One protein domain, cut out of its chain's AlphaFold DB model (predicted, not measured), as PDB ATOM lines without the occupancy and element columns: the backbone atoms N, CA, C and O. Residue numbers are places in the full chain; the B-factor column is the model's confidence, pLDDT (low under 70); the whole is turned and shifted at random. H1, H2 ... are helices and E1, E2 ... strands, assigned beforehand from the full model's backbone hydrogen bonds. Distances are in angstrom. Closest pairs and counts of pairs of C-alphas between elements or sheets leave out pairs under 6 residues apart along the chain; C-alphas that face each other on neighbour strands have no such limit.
ATOM      1  N   ILE A   7     -37.514 -34.701 -31.348       89.62
ATOM      2  CA  ILE A   7     -36.570 -35.600 -30.689       89.62
ATOM      3  C   ILE A   7     -36.807 -36.995 -31.251       89.62
ATOM      4  O   ILE A   7     -37.952 -37.413 -31.425       89.62
ATOM      5  N   ILE A   8     -35.730 -37.717 -31.550       91.38
ATOM      6  CA  ILE A   8     -35.811 -39.103 -32.008       91.38
ATOM      7  C   ILE A   8     -35.268 -40.010 -30.910       91.38
ATOM      8  O   ILE A   8     -34.108 -39.880 -30.528       91.38
ATOM      9  N   ILE A   9     -36.111 -40.918 -30.414       90.94
ATOM     10  CA  ILE A   9     -35.790 -41.879 -29.349       90.94
ATOM     11  C   ILE A   9     -36.122 -43.267 -29.885       90.94
ATOM     12  O   ILE A   9     -37.216 -43.477 -30.400       90.94
ATOM     13  N   ASP A  10     -35.161 -44.191 -29.851       91.69
ATOM     14  CA  ASP A  10     -35.316 -45.560 -30.370       91.69
ATOM     15  C   ASP A  10     -35.859 -45.626 -31.811       91.69
ATOM     16  O   ASP A  10     -36.634 -46.503 -32.197       91.69
ATOM     17  N   GLY A  11     -35.456 -44.651 -32.632       89.81
ATOM     18  CA  GLY A  11     -35.902 -44.526 -34.017       89.81
ATOM     19  C   GLY A  11     -37.356 -44.075 -34.173       89.81
ATOM     20  O   GLY A  11     -37.881 -44.166 -35.275       89.81
ATOM     21  N   VAL A  12     -38.018 -43.592 -33.121       93.50
ATOM     22  CA  VAL A  12     -39.354 -42.980 -33.159       93.50
ATOM     23  C   VAL A  12     -39.224 -41.466 -33.072       93.50
ATOM     24  O   VAL A  12     -38.489 -40.951 -32.234       93.50
ATOM     25  N   LEU A  13     -39.936 -40.744 -33.937       93.00
ATOM     26  CA  LEU A  13     -39.983 -39.287 -33.906       93.00
ATOM     27  C   LEU A  13     -41.070 -38.795 -32.950       93.00
ATOM     28  O   LEU A  13     -42.256 -39.083 -33.120       93.00
ATOM     29  N   HIS A  14     -40.645 -37.961 -32.012       93.06
ATOM     30  CA  HIS A  14     -41.475 -37.182 -31.113       93.06
ATOM     31  C   HIS A  14     -41.395 -35.717 -31.543       93.06
ATOM     32  O   HIS A  14     -40.390 -35.048 -31.313       93.06
ATOM     33  N   GLU A  15     -42.431 -35.220 -32.214       91.69
ATOM     34  CA  GLU A  15     -42.474 -33.846 -32.718       91.69
ATOM     35  C   GLU A  15     -43.015 -32.896 -31.645       91.69
ATOM     36  O   GLU A  15     -44.108 -33.109 -31.120       91.69
ATOM     37  N   GLY A  16     -42.256 -31.848 -31.333       90.81
ATOM     38  CA  GLY A  16     -42.655 -30.774 -30.432       90.81
ATOM     39  C   GLY A  16     -43.622 -29.815 -31.120       90.81
ATOM     40  O   GLY A  16     -43.301 -29.225 -32.151       90.81
ATOM     41  N   ILE A  17     -44.799 -29.632 -30.530       87.44
ATOM     42  CA  ILE A  17     -45.864 -28.774 -31.052       87.44
ATOM     43  C   ILE A  17     -46.109 -27.619 -30.081       87.44
ATOM     44  O   ILE A  17     -46.170 -27.823 -28.869       87.44
ATOM     45  N   VAL A  18     -46.290 -26.417 -30.628       86.69
ATOM     46  CA  VAL A  18     -46.764 -25.235 -29.896       86.69
ATOM     47  C   VAL A  18     -48.253 -25.080 -30.209       86.69
ATOM     48  O   VAL A  18     -48.635 -24.809 -31.348       86.69
ATOM     49  N   MET A  19     -49.113 -25.315 -29.225       75.12
ATOM     50  CA  MET A  19     -50.565 -25.225 -29.346       75.12
ATOM     51  C   MET A  19     -51.150 -24.623 -28.072       75.12
ATOM     52  O   MET A  19     -50.998 -25.179 -26.991       75.12
ATOM     53  N   ARG A  20     -51.961 -23.566 -28.223       59.78
ATOM     54  CA  ARG A  20     -52.613 -22.855 -27.104       59.78
ATOM     55  C   ARG A  20     -53.516 -23.732 -26.217       59.78
ATOM     56  O   ARG A  20     -53.860 -23.301 -25.124       59.78
ATOM     57  N   ASN A  21     -53.891 -24.935 -26.669       61.56
ATOM     58  CA  ASN A  21     -54.640 -25.912 -25.878       61.56
ATOM     59  C   ASN A  21     -53.749 -27.108 -25.503       61.56
ATOM     60  O   ASN A  21     -53.388 -27.949 -26.338       61.56
ATOM     61  N   ALA A  22     -53.442 -27.173 -24.206       57.38
ATOM     62  CA  ALA A  22     -52.548 -28.141 -23.578       57.38
ATOM     63  C   ALA A  22     -53.109 -29.571 -23.522       57.38
ATOM     64  O   ALA A  22     -52.361 -30.511 -23.276       57.38
ATOM     65  N   HIS A  23     -54.410 -29.769 -23.765       67.75
ATOM     66  CA  HIS A  23     -54.972 -31.113 -23.706       67.75
ATOM     67  C   HIS A  23     -54.498 -31.947 -24.904       67.75
ATOM     68  O   HIS A  23     -54.546 -31.514 -26.064       67.75
ATOM     69  N   CYS A  24     -53.956 -33.121 -24.612       72.19
ATOM     70  CA  CYS A  24     -53.503 -34.072 -25.609       72.19
ATOM     71  C   CYS A  24     -53.564 -35.477 -25.038       72.19
ATOM     72  O   CYS A  24     -52.630 -35.937 -24.376       72.19
ATOM     73  N   ASP A  25     -54.657 -36.161 -25.339       68.69
ATOM     74  CA  ASP A  25     -54.755 -37.584 -25.083       68.69
ATOM     75  C   ASP A  25     -53.810 -38.314 -26.039       68.69
ATOM     76  O   ASP A  25     -53.907 -38.194 -27.262       68.69
ATOM     77  N   GLY A  26     -52.840 -39.032 -25.472       72.12
ATOM     78  CA  GLY A  26     -51.859 -39.796 -26.243       72.12
ATOM     79  C   GLY A  26     -50.633 -39.009 -26.718       72.12
ATOM     80  O   GLY A  26     -49.908 -39.497 -27.588       72.12
ATOM     81  N   CYS A  27     -50.353 -37.828 -26.156       87.50
ATOM     82  CA  CYS A  27     -49.046 -37.203 -26.354       87.50
ATOM     83  C   CYS A  27     -47.931 -38.066 -25.754       87.50
ATOM     84  O   CYS A  27     -48.038 -38.615 -24.658       87.50
ATOM     85  N   SER A  28     -46.828 -38.165 -26.482       90.25
ATOM     86  CA  SER A  28     -45.620 -38.817 -25.992       90.25
ATOM     87  C   SER A  28     -44.857 -37.907 -25.037       90.25
ATOM     88  O   SER A  28     -45.020 -36.691 -25.078       90.25
ATOM     89  N   LEU A  29     -43.984 -38.485 -24.211       89.56
ATOM     90  CA  LEU A  29     -43.098 -37.742 -23.303       89.56
ATOM     91  C   LEU A  29     -43.837 -36.817 -22.314       89.56
ATOM     92  O   LEU A  29     -43.223 -35.918 -21.748       89.56
ATOM     93  N   ILE A  30     -45.135 -37.051 -22.076       85.62
ATOM     94  CA  ILE A  30     -45.981 -36.206 -21.220       85.62
ATOM     95  C   ILE A  30     -45.415 -36.079 -19.799       85.62
ATOM     96  O   ILE A  30     -45.358 -34.975 -19.267       85.62
ATOM     97  N   ALA A  31     -44.904 -37.178 -19.237       83.12
ATOM     98  CA  ALA A  31     -44.310 -37.201 -17.905       83.12
ATOM     99  C   ALA A  31     -43.109 -36.244 -17.808       83.12
ATOM    100  O   ALA A  31     -43.057 -35.357 -16.967       83.12
ATOM    101  N   ILE A  32     -42.176 -36.334 -18.755       82.56
ATOM    102  CA  ILE A  32     -40.966 -35.496 -18.766       82.56
ATOM    103  C   ILE A  32     -41.296 -34.041 -19.160       82.56
ATOM    104  O   ILE A  32     -40.600 -33.109 -18.766       82.56
ATOM    105  N   CYS A  33     -42.368 -33.832 -19.927       83.00
ATOM    106  CA  CYS A  33     -42.824 -32.516 -20.368       83.00
ATOM    107  C   CYS A  33     -43.573 -31.728 -19.274       83.00
ATOM    108  O   CYS A  33     -43.381 -30.518 -19.179       83.00
ATOM    109  N   HIS A  34     -44.413 -32.387 -18.461       73.56
ATOM    110  CA  HIS A  34     -45.306 -31.719 -17.500       73.56
ATOM    111  C   HIS A  34     -45.154 -32.163 -16.038       73.56
ATOM    112  O   HIS A  34     -45.465 -31.373 -15.143       73.56
ATOM    113  N   GLU A  35     -44.735 -33.403 -15.762       75.38
ATOM    114  CA  GLU A  35     -44.533 -33.860 -14.376       75.38
ATOM    115  C   GLU A  35     -43.222 -33.307 -13.812       75.38
ATOM    116  O   GLU A  35     -43.168 -32.916 -12.644       75.38
ATOM    117  N   ILE A  36     -42.194 -33.175 -14.656       76.88
ATOM    118  CA  ILE A  36     -41.000 -32.388 -14.339       76.88
ATOM    119  C   ILE A  36     -41.344 -30.911 -14.548       76.88
ATOM    120  O   ILE A  36     -41.659 -30.486 -15.657       76.88
ATOM    121  N   ARG A  37     -41.312 -30.124 -13.469       71.88
ATOM    122  CA  ARG A  37     -41.604 -28.682 -13.493       71.88
ATOM    123  C   ARG A  37     -40.319 -27.862 -13.490       71.88
ATOM    124  O   ARG A  37     -39.330 -28.258 -12.885       71.88
ATOM    125  N   GLY A  38     -40.381 -26.670 -14.081       73.25
ATOM    126  CA  GLY A  38     -39.275 -25.712 -14.123       73.25
ATOM    127  C   GLY A  38     -38.616 -25.629 -15.499       73.25
ATOM    128  O   GLY A  38     -39.075 -26.244 -16.459       73.25
ATOM    129  N   ASN A  39     -37.540 -24.849 -15.591       74.75
ATOM    130  CA  ASN A  39     -36.845 -24.590 -16.858       74.75
ATOM    131  C   ASN A  39     -36.142 -25.832 -17.431       74.75
ATOM    132  O   ASN A  39     -35.832 -25.858 -18.618       74.75
ATOM    133  N   ASP A  40     -35.946 -26.861 -16.606       76.00
ATOM    134  CA  ASP A  40     -35.320 -28.126 -16.999       76.00
ATOM    135  C   ASP A  40     -36.322 -29.122 -17.607       76.00
ATOM    136  O   ASP A  40     -35.941 -30.203 -18.059       76.00
ATOM    137  N   ALA A  41     -37.616 -28.779 -17.633       82.50
ATOM    138  CA  ALA A  41     -38.622 -29.584 -18.310       82.50
ATOM    139  C   ALA A  41     -38.320 -29.658 -19.814       82.50
ATOM    140  O   ALA A  41     -38.013 -28.649 -20.452       82.50
ATOM    141  N   LEU A  42     -38.467 -30.840 -20.419       85.62
ATOM    142  CA  LEU A  42     -38.082 -31.057 -21.821       85.62
ATOM    143  C   LEU A  42     -38.818 -30.120 -22.792       85.62
ATOM    144  O   LEU A  42     -38.244 -29.648 -23.771       85.62
ATOM    145  N   CYS A  43     -40.079 -29.822 -22.492       85.75
ATOM    146  CA  CYS A  43     -40.896 -28.886 -23.258       85.75
ATOM    147  C   CYS A  43     -40.422 -27.431 -23.125       85.75
ATOM    148  O   CYS A  43     -40.409 -26.705 -24.117       85.75
ATOM    149  N   ALA A  44     -39.926 -27.027 -21.950       84.44
ATOM    150  CA  ALA A  44     -39.310 -25.715 -21.764       84.44
ATOM    151  C   ALA A  44     -37.998 -25.592 -22.563       84.44
ATOM    152  O   ALA A  44     -37.792 -24.592 -23.246       84.44
ATOM    153  N   ILE A  45     -37.159 -26.637 -22.557       86.75
ATOM    154  CA  ILE A  45     -35.879 -26.670 -23.291       86.75
ATOM    155  C   ILE A  45     -36.091 -26.564 -24.806       86.75
ATOM    156  O   ILE A  45     -35.385 -25.825 -25.489       86.75
ATOM    157  N   ILE A  46     -37.061 -27.307 -25.342       87.06
ATOM    158  CA  ILE A  46     -37.367 -27.339 -26.781       87.06
ATOM    159  C   ILE A  46     -38.302 -26.190 -27.201       87.06
ATOM    160  O   ILE A  46     -38.543 -25.995 -28.391       87.06
ATOM    161  N   ASN A  47     -38.796 -25.399 -26.243       87.69
ATOM    162  CA  ASN A  47     -39.769 -24.332 -26.459       87.69
ATOM    163  C   ASN A  47     -41.027 -24.834 -27.200       87.69
ATOM    164  O   ASN A  47     -41.441 -24.292 -28.229       87.69
ATOM    165  N   CYS A  48     -41.612 -25.917 -26.689       87.06
ATOM    166  CA  CYS A  48     -42.866 -26.495 -27.164       87.06
ATOM    167  C   CYS A  48     -43.829 -26.745 -25.997       87.06
ATOM    168  O   CYS A  48     -43.422 -26.749 -24.840       87.06
ATOM    169  N   ASP A  49     -45.108 -26.974 -26.297       86.31
ATOM    170  CA  ASP A  49     -46.108 -27.263 -25.263       86.31
ATOM    171  C   ASP A  49     -46.241 -28.767 -25.000       86.31
ATOM    172  O   ASP A  49     -46.577 -29.171 -23.892       86.31
ATOM    173  N   LYS A  50     -46.025 -29.600 -26.030       87.12
ATOM    174  CA  LYS A  50     -46.176 -31.062 -25.961       87.12
ATOM    175  C   LYS A  50     -45.468 -31.783 -27.104       87.12
ATOM    176  O   LYS A  50     -45.199 -31.185 -28.147       87.12
ATOM    177  N   PHE A  51     -45.255 -33.091 -26.942       91.12
ATOM    178  CA  PHE A  51     -44.703 -33.960 -27.984       91.12
ATOM    179  C   PHE A  51     -45.736 -34.934 -28.551       91.12
ATOM    180  O   PHE A  51     -46.379 -35.682 -27.815       91.12
ATOM    181  N   VAL A  52     -45.826 -35.003 -29.876       89.94
ATOM    182  CA  VAL A  52     -46.677 -35.954 -30.598       89.94
ATOM    183  C   VAL A  52     -45.815 -37.059 -31.199       89.94
ATOM    184  O   VAL A  52     -44.841 -36.790 -31.903       89.94
ATOM    185  N   ASN A  53     -46.193 -38.314 -30.955       92.56
ATOM    186  CA  ASN A  53     -45.561 -39.459 -31.596       92.56
ATOM    187  C   ASN A  53     -45.941 -39.490 -33.086       92.56
ATOM    188  O   ASN A  53     -47.118 -39.586 -33.435       92.56
ATOM    189  N   ARG A  54     -44.944 -39.403 -33.969       91.38
ATOM    190  CA  ARG A  54     -45.103 -39.481 -35.432       91.38
ATOM    191  C   ARG A  54     -44.704 -40.840 -36.011       91.38
ATOM    192  O   ARG A  54     -44.681 -41.007 -37.226       91.38
ATOM    193  N   GLY A  55     -44.426 -41.812 -35.150       92.62
ATOM    194  CA  GLY A  55     -44.009 -43.158 -35.510       92.62
ATOM    195  C   GLY A  55     -42.518 -43.258 -35.812       92.62
ATOM    196  O   GLY A  55     -41.730 -42.355 -35.519       92.62
ATOM    197  N   LYS A  56     -42.122 -44.400 -36.385       94.38
ATOM    198  CA  LYS A  56     -40.727 -44.660 -36.744       94.38
ATOM    199  C   LYS A  56     -40.227 -43.631 -37.755       94.38
ATOM    200  O   LYS A  56     -40.828 -43.444 -38.811       94.38
ATOM    201  N   ALA A  57     -39.092 -43.025 -37.454       87.88
ATOM    202  CA  ALA A  57     -38.383 -42.110 -38.321       87.88
ATOM    203  C   ALA A  57     -37.025 -42.689 -38.708       87.88
ATOM    204  O   ALA A  57     -36.294 -43.256 -37.901       87.88
ATOM    205  N   THR A  58     -36.676 -42.511 -39.978       85.06
ATOM    206  CA  THR A  58     -35.329 -42.781 -40.477       85.06
ATOM    207  C   THR A  58     -34.614 -41.449 -40.621       85.06
ATOM    208  O   THR A  58     -35.005 -40.626 -41.451       85.06
ATOM    209  N   VAL A  59     -33.569 -41.229 -39.825       74.19
ATOM    210  CA  VAL A  59     -32.716 -40.049 -39.984       74.19
ATOM    211  C   VAL A  59     -31.820 -40.273 -41.186       74.19
ATOM    212  O   VAL A  59     -30.963 -41.155 -41.193       74.19
ATOM    213  N   ARG A  60     -32.021 -39.463 -42.220       72.19
ATOM    214  CA  ARG A  60     -31.070 -39.342 -43.317       72.19
ATOM    215  C   ARG A  60     -30.278 -38.068 -43.105       72.19
ATOM    216  O   ARG A  60     -30.830 -36.979 -43.185       72.19
ATOM    217  N   PHE A  61     -28.983 -38.216 -42.860       64.44
ATOM    218  CA  PHE A  61     -28.065 -37.088 -42.868       64.44
ATOM    219  C   PHE A  61     -27.887 -36.621 -44.314       64.44
ATOM    220  O   PHE A  61     -27.078 -37.171 -45.065       64.44
ATOM    221  N   SER A  62     -28.650 -35.613 -44.726       62.94
ATOM    222  CA  SER A  62     -28.249 -34.773 -45.849       62.94
ATOM    223  C   SER A  62     -27.025 -33.997 -45.379       62.94
ATOM    224  O   SER A  62     -27.102 -33.134 -44.515       62.94
ATOM    225  N   SER A  71     -20.306 -27.287 -34.711       64.69
ATOM    226  CA  SER A  71     -19.516 -28.326 -35.399       64.69
ATOM    227  C   SER A  71     -20.271 -29.062 -36.522       64.69
ATOM    228  O   SER A  71     -21.483 -29.223 -36.440       64.69
ATOM    229  N   ILE A  72     -19.542 -29.594 -37.516       55.66
ATOM    230  CA  ILE A  72     -20.081 -30.282 -38.711       55.66
ATOM    231  C   ILE A  72     -19.658 -31.753 -38.780       55.66
ATOM    232  O   ILE A  72     -18.500 -32.088 -38.512       55.66
ATOM    233  N   TYR A  73     -20.559 -32.609 -39.278       64.50
ATOM    234  CA  TYR A  73     -20.329 -34.035 -39.533       64.50
ATOM    235  C   TYR A  73     -20.726 -34.451 -40.968       64.50
ATOM    236  O   TYR A  73     -21.727 -33.976 -41.504       64.50
ATOM    237  N   ARG A  74     -19.990 -35.391 -41.596       51.44
ATOM    238  CA  ARG A  74     -20.264 -35.932 -42.947       51.44
ATOM    239  C   ARG A  74     -20.149 -37.470 -43.011       51.44
ATOM    240  O   ARG A  74     -19.052 -38.008 -43.054       51.44
ATOM    241  N   ASN A  75     -21.272 -38.195 -43.150       53.16
ATOM    242  CA  ASN A  75     -21.355 -39.680 -43.036       53.16
ATOM    243  C   ASN A  75     -20.693 -40.222 -41.755       53.16
ATOM    244  O   ASN A  75     -19.918 -41.170 -41.807       53.16
ATOM    245  N   GLY A  76     -20.952 -39.590 -40.611       61.56
ATOM    246  CA  GLY A  76     -20.389 -40.047 -39.337       61.56
ATOM    247  C   GLY A  76     -18.933 -39.646 -39.079       61.56
ATOM    248  O   GLY A  76     -18.387 -40.050 -38.062       61.56
ATOM    249  N   VAL A  77     -18.311 -38.828 -39.937       55.19
ATOM    250  CA  VAL A  77     -16.956 -38.295 -39.711       55.19
ATOM    251  C   VAL A  77     -17.002 -36.783 -39.512       55.19
ATOM    252  O   VAL A  77     -17.648 -36.069 -40.280       55.19
ATOM    253  N   LYS A  78     -16.334 -36.305 -38.461       67.38
ATOM    254  CA  LYS A  78     -16.209 -34.890 -38.093       67.38
ATOM    255  C   LYS A  78     -15.084 -34.241 -38.900       67.38
ATOM    256  O   LYS A  78     -14.026 -34.843 -39.041       67.38
ATOM    257  N   ILE A  79     -15.307 -33.033 -39.409       66.69
ATOM    258  CA  ILE A  79     -14.258 -32.245 -40.070       66.69
ATOM    259  C   ILE A  79     -13.678 -31.297 -39.020       66.69
ATOM    260  O   ILE A  79     -14.417 -30.541 -38.386       66.69
TER     261      ILE A  79
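Overview. This is residues 7 to 62 and 71 to 79 of the 83 residues of an uncharacterized protein of Bacteroides uniformis (UniProt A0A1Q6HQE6). A narrow antiparallel sheet of three strands, in the order E1, E2, E3, has two short helices, H1 and H2, gathered where E2 ends and E3 begins, and residues 18 to 29 swing out there as a wide loop. Toward the opposite end of the long axis lies a small detached piece, residues 71 to 79, beyond a cut. The printed part has 65 residues, with two named helices and three named strands in the order E1, E2, H1, H2, E3; the class is mixed, helices and strands, with 27 residues, under half, in named elements. The whole is loose, with a radius of gyration of the C-alphas of 14.3 A, and elongated, spanning 42 by 26 by 20 A.

Arrangement. Inner strand E2, residues 12 to 17, forms a hairpin with edge strand E1, residues 7 to 9, at 153 degrees; N 12 and O 9 are 2.8 A apart, within hydrogen-bond range. E2 is also antiparallel to edge strand E3, residues 50 to 56, at 151 degrees, with N 52 and O 15 within range at 2.8 A. H1, residues 30 to 35, only grazes the sheet; its closest C-alpha pair with E3 is Cys 33 and Lys 50, 6.7 A. H2, residues 42 to 46, also only grazes it, and touches H1: the closest C-alphas, of Cys 33 and Cys 43, are 5.0 A apart. In H1 and H2 every O i to N i+4 pair is within hydrogen-bond range.

Along the chain. E1 begins at C-alpha 7, (-36.570, -35.600, -30.689), and is 6.5 A long; E2 is 15.8 A. H1 is 7.4 A long and H2 6.2 A. E3, 18.2 A, ends at C-alpha 56, (-40.727, -44.660, -36.744).

Size, cuts and confidence. The farthest C-alphas, of His 23 and Ile 79, are 43.9 A apart. Residues 63 to 70 are not printed; C-alphas 62 and 71 are 15.1 A apart. The link E2 to H1 is long, 12 residues. Residues 73 to 74 pair antiparallel with 77 to 78. pLDDT is under 70 at residues 20 to 23, 25, 61 to 62 and 71 to 79.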